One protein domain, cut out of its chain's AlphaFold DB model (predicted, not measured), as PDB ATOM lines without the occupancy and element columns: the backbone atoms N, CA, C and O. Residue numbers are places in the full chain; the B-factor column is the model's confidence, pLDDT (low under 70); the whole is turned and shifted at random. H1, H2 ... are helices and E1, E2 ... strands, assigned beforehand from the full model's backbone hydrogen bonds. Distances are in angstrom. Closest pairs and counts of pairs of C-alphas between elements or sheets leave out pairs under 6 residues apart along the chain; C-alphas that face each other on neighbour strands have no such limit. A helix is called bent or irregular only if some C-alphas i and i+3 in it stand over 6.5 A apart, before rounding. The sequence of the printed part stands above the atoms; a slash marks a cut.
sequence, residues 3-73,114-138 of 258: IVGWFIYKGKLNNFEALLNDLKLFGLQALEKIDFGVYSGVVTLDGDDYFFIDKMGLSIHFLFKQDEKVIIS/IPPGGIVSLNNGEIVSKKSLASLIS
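Overview. This is residues 3 to 73 and 114 to 138 of the 258 residues of an uncharacterized protein of Arcobacter sp (UniProt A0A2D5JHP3). A strongly twisted sheet of five strands curls round the kinked helix H1, which covers one face of it in two layers. The hairpin of E4 and E5 extends the body at one end of the longest axis, and the short helix H2 lies in the last printed residues, off the sheet. The printed part has 96 residues, with named elements in the order E1 H1 E2 E3 E4 E5 E6 E7 H2; the sheet's order is E1 - E2 - E3 - E6 - E7, all antiparallel. The class is mixed, helices and strands, and the whole is compact, with a radius of gyration of the C-alphas of 13.0 A and spans of 42 by 31 by 21 A.

Arrangement. E1, residues 3 to 9, is an edge strand beside E2, residues 36 to 45, with N 4 and O 40 2.8 A apart. H1, residues 16 to 33, is on the sheet; the closest C-alphas of E1 and H1 are those of Tyr 9 and Leu 19, 6.9 A. H1 is irregular, with C-alphas 25 and 28 9.5 A apart, and has a kink of 141 degrees near residue 26; 8 of its 14 O i to N i+4 pairs are within hydrogen-bond range. E2 bends by 83 degrees at residue 39 and forms a hairpin with E3, residues 48 to 53, where N 43 and O 50 are 2.9 A apart. E4, residues 62 to 66, and E5, residues 69 to 73, form a hairpin with N 64 and O 71 2.9 A apart; both are apart from E2. E6, residues 119 to 121, is antiparallel to E3, with N 120 and O 51 2.8 A apart. E7, residues 127 to 129, is the other edge strand, in a hairpin with E6; N 119 and O 129 are 2.8 A apart. H2, residues 133 to 136, is not on the sheet and is too short for an O i to N i+4 pair.

Along the chain. E1 begins at C-alpha 3 (-25.564, 23.731, -13.973) and is 12.9 A long. H1 is 12.6 A, E2 22.5 A, E3 16.9 A, E4 13.3 A and E5 12.9 A long. H2 ends at C-alpha 136 (-39.115, 36.960, -25.415).

Size, cuts and confidence. The two C-alphas farthest apart are those of Gly 11 and Asp 67, 41.9 A. Residues 74 to 113 are not printed, and C-alphas 73 and 114 are 9.9 A apart across the cut. Of the links that are printed whole, none is long. The mean pLDDT of the printed part is 92.6, and residue 138 is under 70.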
ATOM      1  N   ILE A   3     -25.301  22.977 -12.739       95.19
ATOM      2  CA  ILE A   3     -25.564  23.731 -13.973       95.19
ATOM      3  C   ILE A   3     -24.372  23.535 -14.897       95.19
ATOM      4  O   ILE A   3     -23.225  23.602 -14.453       95.19
ATOM      5  N   VAL A   4     -24.655  23.305 -16.170       93.88
ATOM      6  CA  VAL A   4     -23.680  23.211 -17.252       93.88
ATOM      7  C   VAL A   4     -23.876  24.403 -18.184       93.88
ATOM      8  O   VAL A   4     -25.003  24.844 -18.405       93.88
ATOM      9  N   GLY A   5     -22.776  24.918 -18.730       92.81
ATOM     10  CA  GLY A   5     -22.766  26.086 -19.606       92.81
ATOM     11  C   GLY A   5     -22.423  27.374 -18.863       92.81
ATOM     12  O   GLY A   5     -21.738  27.356 -17.836       92.81
ATOM     13  N   TRP A   6     -22.879  28.502 -19.400       93.25
ATOM     14  CA  TRP A   6     -22.597  29.821 -18.847       93.25
ATOM     15  C   TRP A   6     -23.856  30.674 -18.746       93.25
ATOM     16  O   TRP A   6     -24.782  30.566 -19.550       93.25
ATOM     17  N   PHE A   7     -23.878  31.551 -17.749       95.19
ATOM     18  CA  PHE A   7     -24.983  32.464 -17.511       95.19
ATOM     19  C   PHE A   7     -24.517  33.747 -16.827       95.19
ATOM     20  O   PHE A   7     -23.515  33.771 -16.120       95.19
ATOM     21  N   ILE A   8     -25.259  34.828 -17.017       94.94
ATOM     22  CA  ILE A   8     -25.110  36.081 -16.290       94.94
ATOM     23  C   ILE A   8     -26.198  36.137 -15.230       94.94
ATOM     24  O   ILE A   8     -27.380  35.975 -15.531       94.94
ATOM     25  N   TYR A   9     -25.798  36.375 -13.985       96.25
ATOM     26  CA  TYR A   9     -26.737  36.537 -12.887       96.25
ATOM     27  C   TYR A   9     -26.297  37.664 -11.963       96.25
ATOM     28  O   TYR A   9     -25.181  37.645 -11.425       96.25
ATOM     29  N   LYS A  10     -27.175  38.659 -11.788       95.00
ATOM     30  CA  LYS A  10     -26.902  39.871 -10.995       95.00
ATOM     31  C   LYS A  10     -25.600  40.547 -11.444       95.00
ATOM     32  O   LYS A  10     -24.732  40.862 -10.630       95.00
ATOM     33  N   GLY A  11     -25.450  40.708 -12.762       93.88
ATOM     34  CA  GLY A  11     -24.322  41.420 -13.371       93.88
ATOM     35  C   GLY A  11     -22.962  40.727 -13.238       93.88
ATOM     36  O   GLY A  11     -21.934  41.390 -13.340       93.88
ATOM     37  N   LYS A  12     -22.925  39.413 -12.989       94.88
ATOM     38  CA  LYS A  12     -21.684  38.626 -12.930       94.88
ATOM     39  C   LYS A  12     -21.824  37.329 -13.722       94.88
ATOM     40  O   LYS A  12     -22.864  36.672 -13.660       94.88
ATOM     41  N   LEU A  13     -20.763  36.954 -14.439       94.81
ATOM     42  CA  LEU A  13     -20.667  35.672 -15.135       94.81
ATOM     43  C   LEU A  13     -20.610  34.524 -14.123       94.81
ATOM     44  O   LEU A  13     -19.787  34.540 -13.209       94.81
ATOM     45  N   ASN A  14     -21.473  33.531 -14.314       95.25
ATOM     46  CA  ASN A  14     -21.583  32.310 -13.524       95.25
ATOM     47  C   ASN A  14     -21.661  32.582 -12.016       95.25
ATOM     48  O   ASN A  14     -20.960  31.962 -11.218       95.25
ATOM     49  N   ASN A  15     -22.508  33.532 -11.613       96.06
ATOM     50  CA  ASN A  15     -22.695  33.900 -10.209       96.06
ATOM     51  C   ASN A  15     -23.554  32.868  -9.458       96.06
ATOM     52  O   ASN A  15     -24.695  33.126  -9.071       96.06
ATOM     53  N   PHE A  16     -22.986  31.675  -9.295       94.94
ATOM     54  CA  PHE A  16     -23.614  30.513  -8.674       94.94
ATOM     55  C   PHE A  16     -24.070  30.773  -7.245       94.94
ATOM     56  O   PHE A  16     -25.162  30.357  -6.872       94.94
ATOM     57  N   GLU A  17     -23.247  31.461  -6.456       95.56
ATOM     58  CA  GLU A  17     -23.536  31.742  -5.051       95.56
ATOM     59  C   GLU A  17     -24.813  32.574  -4.905       95.56
ATOM     60  O   GLU A  17     -25.729  32.198  -4.172       95.56
ATOM     61  N   ALA A  18     -24.919  33.670  -5.662       97.12
ATOM     62  CA  ALA A  18     -26.096  34.523  -5.608       97.12
ATOM     63  C   ALA A  18     -27.349  33.810  -6.135       97.12
ATOM     64  O   ALA A  18     -28.422  33.984  -5.562       97.12
ATOM     65  N   LEU A  19     -27.221  33.006  -7.197       97.25
ATOM     66  CA  LEU A  19     -28.341  32.225  -7.726       97.25
ATOM     67  C   LEU A  19     -28.820  31.182  -6.710       97.25
ATOM     68  O   LEU A  19     -30.020  31.041  -6.500       97.25
ATOM     69  N   LEU A  20     -27.896  30.479  -6.051       95.81
ATOM     70  CA  LEU A  20     -28.222  29.475  -5.043       95.81
ATOM     71  C   LEU A  20     -28.928  30.093  -3.829       95.81
ATOM     72  O   LEU A  20     -29.876  29.507  -3.312       95.81
ATOM     73  N   ASN A  21     -28.486  31.270  -3.384       96.12
ATOM     74  CA  ASN A  21     -29.138  31.984  -2.289       96.12
ATOM     75  C   ASN A  21     -30.564  32.404  -2.666       96.12
ATOM     76  O   ASN A  21     -31.491  32.178  -1.893       96.12
ATOM     77  N   ASP A  22     -30.769  32.939  -3.870       97.31
ATOM     78  CA  ASP A  22     -32.105  33.319  -4.332       97.31
ATOM     79  C   ASP A  22     -33.005  32.100  -4.577       97.31
ATOM     80  O   ASP A  22     -34.199  32.186  -4.315       97.31
ATOM     81  N   LEU A  23     -32.465  30.959  -5.015       95.88
ATOM     82  CA  LEU A  23     -33.220  29.704  -5.127       95.88
ATOM     83  C   LEU A  23     -33.745  29.230  -3.768       95.88
ATOM     84  O   LEU A  23     -34.878  28.770  -3.686       95.88
ATOM     85  N   LYS A  24     -32.961  29.384  -2.694       94.88
ATOM     86  CA  LYS A  24     -33.408  29.057  -1.328       94.88
ATOM     87  C   LYS A  24     -34.504  29.998  -0.822       94.88
ATOM     88  O   LYS A  24     -35.323  29.586  -0.013       94.88
ATOM     89  N   LEU A  25     -34.491  31.259  -1.255       95.88
ATOM     90  CA  LEU A  25     -35.423  32.288  -0.777       95.88
ATOM     91  C   LEU A  25     -36.705  32.380  -1.610       95.88
ATOM     92  O   LEU A  25     -37.766  32.679  -1.074       95.88
ATOM     93  N   PHE A  26     -36.604  32.169  -2.922       96.25
ATOM     94  CA  PHE A  26     -37.675  32.426  -3.889       96.25
ATOM     95  C   PHE A  26     -38.052  31.189  -4.718       96.25
ATOM     96  O   PHE A  26     -38.891  31.285  -5.617       96.25
ATOM     97  N   GLY A  27     -37.424  30.038  -4.465       95.25
ATOM     98  CA  GLY A  27     -37.639  28.816  -5.232       95.25
ATOM     99  C   GLY A  27     -37.316  28.991  -6.718       95.25
ATOM    100  O   GLY A  27     -36.460  29.790  -7.110       95.25
ATOM    101  N   LEU A  28     -38.049  28.272  -7.572       95.25
ATOM    102  CA  LEU A  28     -37.852  28.263  -9.029       95.25
ATOM    103  C   LEU A  28     -37.960  29.647  -9.691       95.25
ATOM    104  O   LEU A  28     -37.364  29.861 -10.747       95.25
ATOM    105  N   GLN A  29     -38.636  30.620  -9.066       94.19
ATOM    106  CA  GLN A  29     -38.721  31.993  -9.583       94.19
ATOM    107  C   GLN A  29     -37.343  32.664  -9.703       94.19
ATOM    108  O   GLN A  29     -37.163  33.580 -10.505       94.19
ATOM    109  N   ALA A  30     -36.342  32.208  -8.941       95.31
ATOM    110  CA  ALA A  30     -34.972  32.691  -9.067       95.31
ATOM    111  C   ALA A  30     -34.365  32.404 -10.454       95.31
ATOM    112  O   ALA A  30     -33.604  33.229 -10.965       95.31
ATOM    113  N   LEU A  31     -34.740  31.288 -11.095       94.75
ATOM    114  CA  LEU A  31     -34.268  30.917 -12.437       94.75
ATOM    115  C   LEU A  31     -34.763  31.903 -13.501       94.75
ATOM    116  O   LEU A  31     -34.063  32.197 -14.471       94.75
ATOM    117  N   GLU A  32     -35.931  32.510 -13.284       90.81
ATOM    118  CA  GLU A  32     -36.453  33.551 -14.167       90.81
ATOM    119  C   GLU A  32     -35.675  34.867 -14.093       90.81
ATOM    120  O   GLU A  32     -35.860  35.728 -14.953       90.81
ATOM    121  N   LYS A  33     -34.792  35.036 -13.105       92.44
ATOM    122  CA  LYS A  33     -33.963  36.237 -12.932       92.44
ATOM    123  C   LYS A  33     -32.568  36.100 -13.549       92.44
ATOM    124  O   LYS A  33     -31.795  37.044 -13.479       92.44
ATOM    125  N   ILE A  34     -32.239  34.961 -14.164       94.19
ATOM    126  CA  ILE A  34     -30.991  34.805 -14.929       94.19
ATOM    127  C   ILE A  34     -31.015  35.732 -16.138       94.19
ATOM    128  O   ILE A  34     -31.882  35.600 -16.991       94.19
ATOM    129  N   ASP A  35     -30.098  36.688 -16.211       90.44
ATOM    130  CA  ASP A  35     -30.160  37.780 -17.184       90.44
ATOM    131  C   ASP A  35     -30.033  37.248 -18.620       90.44
ATOM    132  O   ASP A  35     -30.869  37.538 -19.478       90.44
ATOM    133  N   PHE A  36     -29.010  36.427 -18.867       88.62
ATOM    134  CA  PHE A  36     -28.727  35.823 -20.169       88.62
ATOM    135  C   PHE A  36     -27.808  34.606 -20.015       88.62
ATOM    136  O   PHE A  36     -27.129  34.480 -18.999       88.62
ATOM    137  N   GLY A  37     -27.741  33.726 -21.013       92.12
ATOM    138  CA  GLY A  37     -26.798  32.611 -21.021       92.12
ATOM    139  C   GLY A  37     -27.214  31.470 -21.935       92.12
ATOM    140  O   GLY A  37     -28.314  31.475 -22.480       92.12
ATOM    141  N   VAL A  38     -26.334  30.479 -22.044       95.06
ATOM    142  CA  VAL A  38     -26.619  29.171 -22.637       95.06
ATOM    143  C   VAL A  38     -26.298  28.139 -21.572       95.06
ATOM    144  O   VAL A  38     -25.129  27.902 -21.258       95.06
ATOM    145  N   TYR A  39     -27.339  27.579 -20.965       95.69
ATOM    146  CA  TYR A  39     -27.199  26.709 -19.810       95.69
ATOM    147  C   TYR A  39     -28.342  25.705 -19.710       95.69
ATOM    148  O   TYR A  39     -29.460  25.951 -20.163       95.69
ATOM    149  N   SER A  40     -28.053  24.600 -19.039       97.31
ATOM    150  CA  SER A  40     -29.052  23.688 -18.495       97.31
ATOM    151  C   SER A  40     -28.603  23.200 -17.124       97.31
ATOM    152  O   SER A  40     -27.419  23.273 -16.781       97.31
ATOM    153  N   GLY A  41     -29.532  22.741 -16.296       96.81
ATOM    154  CA  GLY A  41     -29.190  22.318 -14.949       96.81
ATOM    155  C   GLY A  41     -30.273  21.524 -14.248       96.81
ATOM    156  O   GLY A  41     -31.396  21.413 -14.728       96.81
ATOM    157  N   VAL A  42     -29.898  20.987 -13.090       97.19
ATOM    158  CA  VAL A  42     -30.784  20.299 -12.151       97.19
ATOM    159  C   VAL A  42     -30.689  20.971 -10.787       97.19
ATOM    160  O   VAL A  42     -29.592  21.253 -10.283       97.19
ATOM    161  N   VAL A  43     -31.835  21.225 -10.168       96.50
ATOM    162  CA  VAL A  43     -31.937  21.747  -8.806       96.50
ATOM    163  C   VAL A  43     -32.938  20.927  -8.005       96.50
ATOM    164  O   VAL A  43     -33.998  20.592  -8.515       96.50
ATOM    165  N   THR A  44     -32.590  20.645  -6.752       96.06
ATOM    166  CA  THR A  44     -33.490  20.037  -5.771       96.06
ATOM    167  C   THR A  44     -34.030  21.139  -4.868       96.06
ATOM    168  O   THR A  44     -33.232  21.883  -4.285       96.06
ATOM    169  N   LEU A  45     -35.350  21.261  -4.761       94.12
ATOM    170  CA  LEU A  45     -36.038  22.202  -3.874       94.12
ATOM    171  C   LEU A  45     -37.135  21.448  -3.127       94.12
ATOM    172  O   LEU A  45     -37.914  20.742  -3.751       94.12
ATOM    173  N   ASP A  46     -37.160  21.569  -1.801       90.88
ATOM    174  CA  ASP A  46     -38.172  20.945  -0.933       90.88
ATOM    175  C   ASP A  46     -38.370  19.426  -1.139       90.88
ATOM    176  O   ASP A  46     -39.429  18.879  -0.852       90.88
ATOM    177  N   GLY A  47     -37.320  18.728  -1.587       91.69
ATOM    178  CA  GLY A  47     -37.335  17.284  -1.855       91.69
ATOM    179  C   GLY A  47     -37.650  16.903  -3.304       91.69
ATOM    180  O   GLY A  47     -37.484  15.738  -3.652       91.69
ATOM    181  N   ASP A  48     -38.015  17.870  -4.147       94.38
ATOM    182  CA  ASP A  48     -38.335  17.662  -5.557       94.38
ATOM    183  C   ASP A  48     -37.183  18.090  -6.469       94.38
ATOM    184  O   ASP A  48     -36.565  19.142  -6.274       94.38
ATOM    185  N   ASP A  49     -36.923  17.291  -7.506       96.31
ATOM    186  CA  ASP A  49     -35.901  17.580  -8.507       96.31
ATOM    187  C   ASP A  49     -36.495  18.228  -9.761       96.31
ATOM    188  O   ASP A  49     -37.467  17.749 -10.351       96.31
ATOM    189  N   TYR A  50     -35.846  19.295 -10.222       97.69
ATOM    190  CA  TYR A  50     -36.246  20.051 -11.402       97.69
ATOM    191  C   TYR A  50     -35.096  20.184 -12.383       97.69
ATOM    192  O   TYR A  50     -34.010  20.641 -12.021       97.69
ATOM    193  N   PHE A  51     -35.358  19.864 -13.646       98.06
ATOM    194  CA  PHE A  51     -34.469  20.179 -14.756       98.06
ATOM    195  C   PHE A  51     -34.880  21.498 -15.403       98.06
ATOM    196  O   PHE A  51     -36.066  21.748 -15.594       98.06
ATOM    197  N   PHE A  52     -33.924  22.344 -15.770       97.31
ATOM    198  CA  PHE A  52     -34.207  23.631 -16.400       97.31
ATOM    199  C   PHE A  52     -33.222  23.954 -17.517       97.31
ATOM    200  O   PHE A  52     -32.070  23.518 -17.485       97.31
ATOM    201  N   ILE A  53     -33.674  24.756 -18.481       96.69
ATOM    202  CA  ILE A  53     -32.856  25.261 -19.592       96.69
ATOM    203  C   ILE A  53     -32.887  26.790 -19.669       96.69
ATOM    204  O   ILE A  53     -33.679  27.455 -18.992       96.69
ATOM    205  N   ASP A  54     -32.016  27.361 -20.496       95.25
ATOM    206  CA  ASP A  54     -31.952  28.800 -20.701       95.25
ATOM    207  C   ASP A  54     -33.243  29.390 -21.278       95.25
ATOM    208  O   ASP A  54     -34.026  28.745 -21.979       95.25
ATOM    209  N   LYS A  55     -33.443  30.678 -20.991       91.62
ATOM    210  CA  LYS A  55     -34.643  31.438 -21.358       91.62
ATOM    211  C   LYS A  55     -34.928  31.477 -22.855       91.62
ATOM    212  O   LYS A  55     -36.081  31.683 -23.219       91.62
ATOM    213  N   MET A  56     -33.905  31.334 -23.693       89.81
ATOM    214  CA  MET A  56     -34.017  31.443 -25.146       89.81
ATOM    215  C   MET A  56     -34.143  30.073 -25.825       89.81
ATOM    216  O   MET A  56     -34.464  30.021 -27.008       89.81
ATOM    217  N   GLY A  57     -33.948  28.974 -25.088       89.38
ATOM    218  CA  GLY A  57     -33.958  27.618 -25.638       89.38
ATOM    219  C   GLY A  57     -32.732  27.316 -26.500       89.38
ATOM    220  O   GLY A  57     -32.819  26.506 -27.419       89.38
ATOM    221  N   LEU A  58     -31.601  27.981 -26.240       90.00
ATOM    222  CA  LEU A  58     -30.344  27.754 -26.962       90.00
ATOM    223  C   LEU A  58     -29.690  26.422 -26.556       90.00
ATOM    224  O   LEU A  58     -28.989  25.798 -27.348       90.00
ATOM    225  N   SER A  59     -29.951  25.966 -25.332       91.44
ATOM    226  CA  SER A  59     -29.599  24.657 -24.798       91.44
ATOM    227  C   SER A  59     -30.739  23.666 -25.047       91.44
ATOM    228  O   SER A  59     -31.567  23.384 -24.175       91.44
ATOM    229  N   ILE A  60     -30.797  23.147 -26.273       90.81
ATOM    230  CA  ILE A  60     -31.857  22.239 -26.731       90.81
ATOM    231  C   ILE A  60     -31.821  20.926 -25.945       90.81
ATOM    232  O   ILE A  60     -30.785  20.265 -25.867       90.81
ATOM    233  N   HIS A  61     -32.970  20.534 -25.396       94.75
ATOM    234  CA  HIS A  61     -33.162  19.251 -24.727       94.75
ATOM    235  C   HIS A  61     -34.515  18.649 -25.102       94.75
ATOM    236  O   HIS A  61     -35.519  19.350 -25.221       94.75
ATOM    237  N   PHE A  62     -34.539  17.333 -25.254       95.31
ATOM    238  CA  PHE A  62     -35.712  16.522 -25.525       95.31
ATOM    239  C   PHE A  62     -36.198  15.870 -24.239       95.31
ATOM    240  O   PHE A  62     -35.392  15.394 -23.444       95.31
ATOM    241  N   LEU A  63     -37.514  15.828 -24.075       96.50
ATOM    242  CA  LEU A  63     -38.237  15.223 -22.973       96.50
ATOM    243  C   LEU A  63     -39.053  14.048 -23.506       96.50
ATOM    244  O   LEU A  63     -39.863  14.204 -24.425       96.50
ATOM    245  N   PHE A  64     -38.854  12.887 -22.898       95.62
ATOM    246  CA  PHE A  64     -39.639  11.685 -23.128       95.62
ATOM    247  C   PHE A  64     -40.073  11.104 -21.788       95.62
ATOM    248  O   PHE A  64     -39.276  11.018 -20.853       95.62
ATOM    249  N   LYS A  65     -41.340  10.705 -21.703       91.81
ATOM    250  CA  LYS A  65     -41.887  10.014 -20.542       91.81
ATOM    251  C   LYS A  65     -42.389   8.648 -20.974       91.81
ATOM    252  O   LYS A  65     -43.192   8.553 -21.900       91.81
ATOM    253  N   GLN A  66     -41.939   7.617 -20.274       86.56
ATOM    254  CA  GLN A  66     -42.461   6.266 -20.409       86.56
ATOM    255  C   GLN A  66     -42.627   5.674 -19.018       86.56
ATOM    256  O   GLN A  66     -41.676   5.655 -18.235       86.56
ATOM    257  N   ASP A  67     -43.839   5.214 -18.717       85.44
ATOM    258  CA  ASP A  67     -44.225   4.752 -17.385       85.44
ATOM    259  C   ASP A  67     -43.889   5.823 -16.319       85.44
ATOM    260  O   ASP A  67     -44.219   7.003 -16.485       85.44
ATOM    261  N   GLU A  68     -43.181   5.428 -15.259       84.19
ATOM    262  CA  GLU A  68     -42.703   6.292 -14.170       84.19
ATOM    263  C   GLU A  68     -41.316   6.908 -14.439       84.19
ATOM    264  O   GLU A  68     -40.677   7.444 -13.534       84.19
ATOM    265  N   LYS A  69     -40.790   6.807 -15.668       87.75
ATOM    266  CA  LYS A  69     -39.460   7.327 -16.016       87.75
ATOM    267  C   LYS A  69     -39.560   8.599 -16.843       87.75
ATOM    268  O   LYS A  69     -40.155   8.622 -17.921       87.75
ATOM    269  N   VAL A  70     -38.882   9.635 -16.359       94.19
ATOM    270  CA  VAL A  70     -38.638  10.884 -17.081       94.19
ATOM    271  C   VAL A  70     -37.237  10.835 -17.671       94.19
ATOM    272  O   VAL A  70     -36.253  10.663 -16.954       94.19
ATOM    273  N   ILE A  71     -37.140  10.980 -18.988       95.12
ATOM    274  CA  ILE A  71     -35.876  10.975 -19.719       95.12
ATOM    275  C   ILE A  71     -35.699  12.336 -20.368       95.12
ATOM    276  O   ILE A  71     -36.545  12.791 -21.139       95.12
ATOM    277  N   ILE A  72     -34.567  12.963 -20.068       95.81
ATOM    278  CA  ILE A  72     -34.154  14.226 -20.663       95.81
ATOM    279  C   ILE A  72     -32.803  14.026 -21.340       95.81
ATOM    280  O   ILE A  72     -31.884  13.459 -20.752       95.81
ATOM    281  N   SER A  73     -32.680  14.479 -22.584       93.25
ATOM    282  CA  SER A  73     -31.453  14.331 -23.370       93.25
ATOM    283  C   SER A  73     -31.220  15.541 -24.261       93.25
ATOM    284  O   SER A  73     -32.151  16.024 -24.890       93.25
ATOM    285  N   ILE A 114     -38.051  20.603 -25.073       95.12
ATOM    286  CA  ILE A 114     -38.322  21.472 -23.928       95.12
ATOM    287  C   ILE A 114     -38.366  22.925 -24.434       95.12
ATOM    288  O   ILE A 114     -37.427  23.378 -25.090       95.12
ATOM    289  N   PRO A 115     -39.451  23.675 -24.167       93.25
ATOM    290  CA  PRO A 115     -39.607  25.034 -24.672       93.25
ATOM    291  C   PRO A 115     -38.620  26.008 -24.007       93.25
ATOM    292  O   PRO A 115     -38.150  25.734 -22.902       93.25
ATOM    293  N   PRO A 116     -38.371  27.184 -24.613       92.81
ATOM    294  CA  PRO A 116     -37.519  28.221 -24.033       92.81
ATOM    295  C   PRO A 116     -37.865  28.542 -22.572       92.81
ATOM    296  O   PRO A 116     -39.034  28.734 -22.221       92.81
ATOM    297  N   GLY A 117     -36.848  28.581 -21.710       93.94
ATOM    298  CA  GLY A 117     -37.002  28.781 -20.267       93.94
ATOM    299  C   GLY A 117     -37.804  27.689 -19.561       93.94
ATOM    300  O   GLY A 117     -38.386  27.957 -18.512       93.94
ATOM    301  N   GLY A 118     -37.908  26.502 -20.162       95.62
ATOM    302  CA  GLY A 118     -38.640  25.370 -19.614       95.62
ATOM    303  C   GLY A 118     -38.024  24.863 -18.312       95.62
ATOM    304  O   GLY A 118     -36.807  24.698 -18.218       95.62
ATOM    305  N   ILE A 119     -38.884  24.590 -17.332       97.19
ATOM    306  CA  ILE A 119     -38.569  23.892 -16.087       97.19
ATOM    307  C   ILE A 119     -39.436  22.635 -16.043       97.19
ATOM    308  O   ILE A 119     -40.659  22.728 -16.129       97.19
ATOM    309  N   VAL A 120     -38.801  21.474 -15.924       97.50
ATOM    310  CA  VAL A 120     -39.428  20.152 -15.907       97.50
ATOM    311  C   VAL A 120     -39.295  19.557 -14.513       97.50
ATOM    312  O   VAL A 120     -38.184  19.455 -13.997       97.50
ATOM    313  N   SER A 121     -40.410  19.140 -13.921       96.44
ATOM    314  CA  SER A 121     -40.410  18.301 -12.722       96.44
ATOM    315  C   SER A 121     -39.938  16.898 -13.090       96.44
ATOM    316  O   SER A 121     -40.533  16.243 -13.947       96.44
ATOM    317  N   LEU A 122     -38.867  16.421 -12.459       95.50
ATOM    318  CA  LEU A 122     -38.331  15.085 -12.731       95.50
ATOM    319  C   LEU A 122     -39.157  13.970 -12.086       95.50
ATOM    320  O   LEU A 122     -39.056  12.826 -12.520       95.50
ATOM    321  N   ASN A 123     -40.022  14.302 -11.126       91.94
ATOM    322  CA  ASN A 123     -40.901  13.332 -10.476       91.94
ATOM    323  C   ASN A 123     -41.994  12.818 -11.416       91.94
ATOM    324  O   ASN A 123     -42.396  11.663 -11.333       91.94
ATOM    325  N   ASN A 124     -42.512  13.681 -12.294       91.88
ATOM    326  CA  ASN A 124     -43.670  13.353 -13.129       91.88
ATOM    327  C   ASN A 124     -43.507  13.737 -14.609       91.88
ATOM    328  O   ASN A 124     -44.356  13.361 -15.422       91.88
ATOM    329  N   GLY A 125     -42.432  14.438 -14.973       93.25
ATOM    330  CA  GLY A 125     -42.125  14.862 -16.338       93.25
ATOM    331  C   GLY A 125     -42.919  16.083 -16.794       93.25
ATOM    332  O   GLY A 125     -42.918  16.396 -17.982       93.25
ATOM    333  N   GLU A 126     -43.624  16.765 -15.894       94.69
ATOM    334  CA  GLU A 126     -44.433  17.925 -16.251       94.69
ATOM    335  C   GLU A 126     -43.577  19.183 -16.396       94.69
ATOM    336  O   GLU A 126     -42.696  19.469 -15.582       94.69
ATOM    337  N   ILE A 127     -43.868  19.978 -17.428       95.00
ATOM    338  CA  ILE A 127     -43.287  21.313 -17.587       95.00
ATOM    339  C   ILE A 127     -44.035  22.263 -16.645       95.00
ATOM    340  O   ILE A 127     -45.131  22.723 -16.966       95.00
ATOM    341  N   VAL A 128     -43.435  22.560 -15.495       95.69
ATOM    342  CA  VAL A 128     -44.027  23.402 -14.440       95.69
ATOM    343  C   VAL A 128     -43.895  24.899 -14.729       95.69
ATOM    344  O   VAL A 128     -44.669  25.703 -14.218       95.69
ATOM    345  N   SER A 129     -42.935  25.294 -15.567       93.62
ATOM    346  CA  SER A 129     -42.791  26.670 -16.053       93.62
ATOM    347  C   SER A 129     -42.143  26.692 -17.435       93.62
ATOM    348  O   SER A 129     -41.405  25.780 -17.800       93.62
ATOM    349  N   LYS A 130     -42.439  27.729 -18.221       91.69
ATOM    350  CA  LYS A 130     -41.816  28.015 -19.520       91.69
ATOM    351  C   LYS A 130     -41.967  29.492 -19.866       91.69
ATOM    352  O   LYS A 130     -42.929  30.134 -19.441       91.69
ATOM    353  N   LYS A 131     -41.075  30.028 -20.699       86.19
ATOM    354  CA  LYS A 131     -41.241  31.374 -21.260       86.19
ATOM    355  C   LYS A 131     -42.142  31.330 -22.487       86.19
ATOM    356  O   LYS A 131     -42.029  30.462 -23.350       86.19
ATOM    357  N   SER A 132     -43.065  32.286 -22.566       81.56
ATOM    358  CA  SER A 132     -43.866  32.478 -23.771       81.56
ATOM    359  C   SER A 132     -43.031  33.200 -24.824       81.56
ATOM    360  O   SER A 132     -42.252  34.096 -24.497       81.56
ATOM    361  N   LEU A 133     -43.231  32.871 -26.101       73.75
ATOM    362  CA  LEU A 133     -42.537  33.557 -27.192       73.75
ATOM    363  C   LEU A 133     -42.807  35.073 -27.173       73.75
ATOM    364  O   LEU A 133     -41.893  35.865 -27.374       73.75
ATOM    365  N   ALA A 134     -44.037  35.478 -26.841       74.81
ATOM    366  CA  ALA A 134     -44.405  36.884 -26.685       74.81
ATOM    367  C   ALA A 134     -43.581  37.595 -25.596       74.81
ATOM    368  O   ALA A 134     -43.199  38.744 -25.778       74.81
ATOM    369  N   SER A 135     -43.251  36.909 -24.494       78.56
ATOM    370  CA  SER A 135     -42.392  37.487 -23.451       78.56
ATOM    371  C   SER A 135     -40.945  37.685 -23.914       78.56
ATOM    372  O   SER A 135     -40.295  38.635 -23.481       78.56
ATOM    373  N   LEU A 136     -40.455  36.837 -24.828       72.75
ATOM    374  CA  LEU A 136     -39.115  36.960 -25.415       72.75
ATOM    375  C   LEU A 136     -39.028  38.124 -26.411       72.75
ATOM    376  O   LEU A 136     -37.995  38.780 -26.499       72.75
ATOM    377  N   ILE A 137     -40.120  38.402 -27.125       73.62
ATOM    378  CA  ILE A 137     -40.222  39.470 -28.129       73.62
ATOM    379  C   ILE A 137     -40.980  40.655 -27.518       73.62
ATOM    380  O   ILE A 137     -42.000  41.113 -28.028       73.62
ATOM    381  N   SER A 138     -40.499  41.137 -26.374       67.50
ATOM    382  CA  SER A 138     -41.060  42.339 -25.757       67.50
ATOM    383  C   SER A 138     -40.458  43.580 -26.429       67.50
ATOM    384  O   SER A 138     -39.226  43.688 -26.479       67.50
TER     385      SER A 138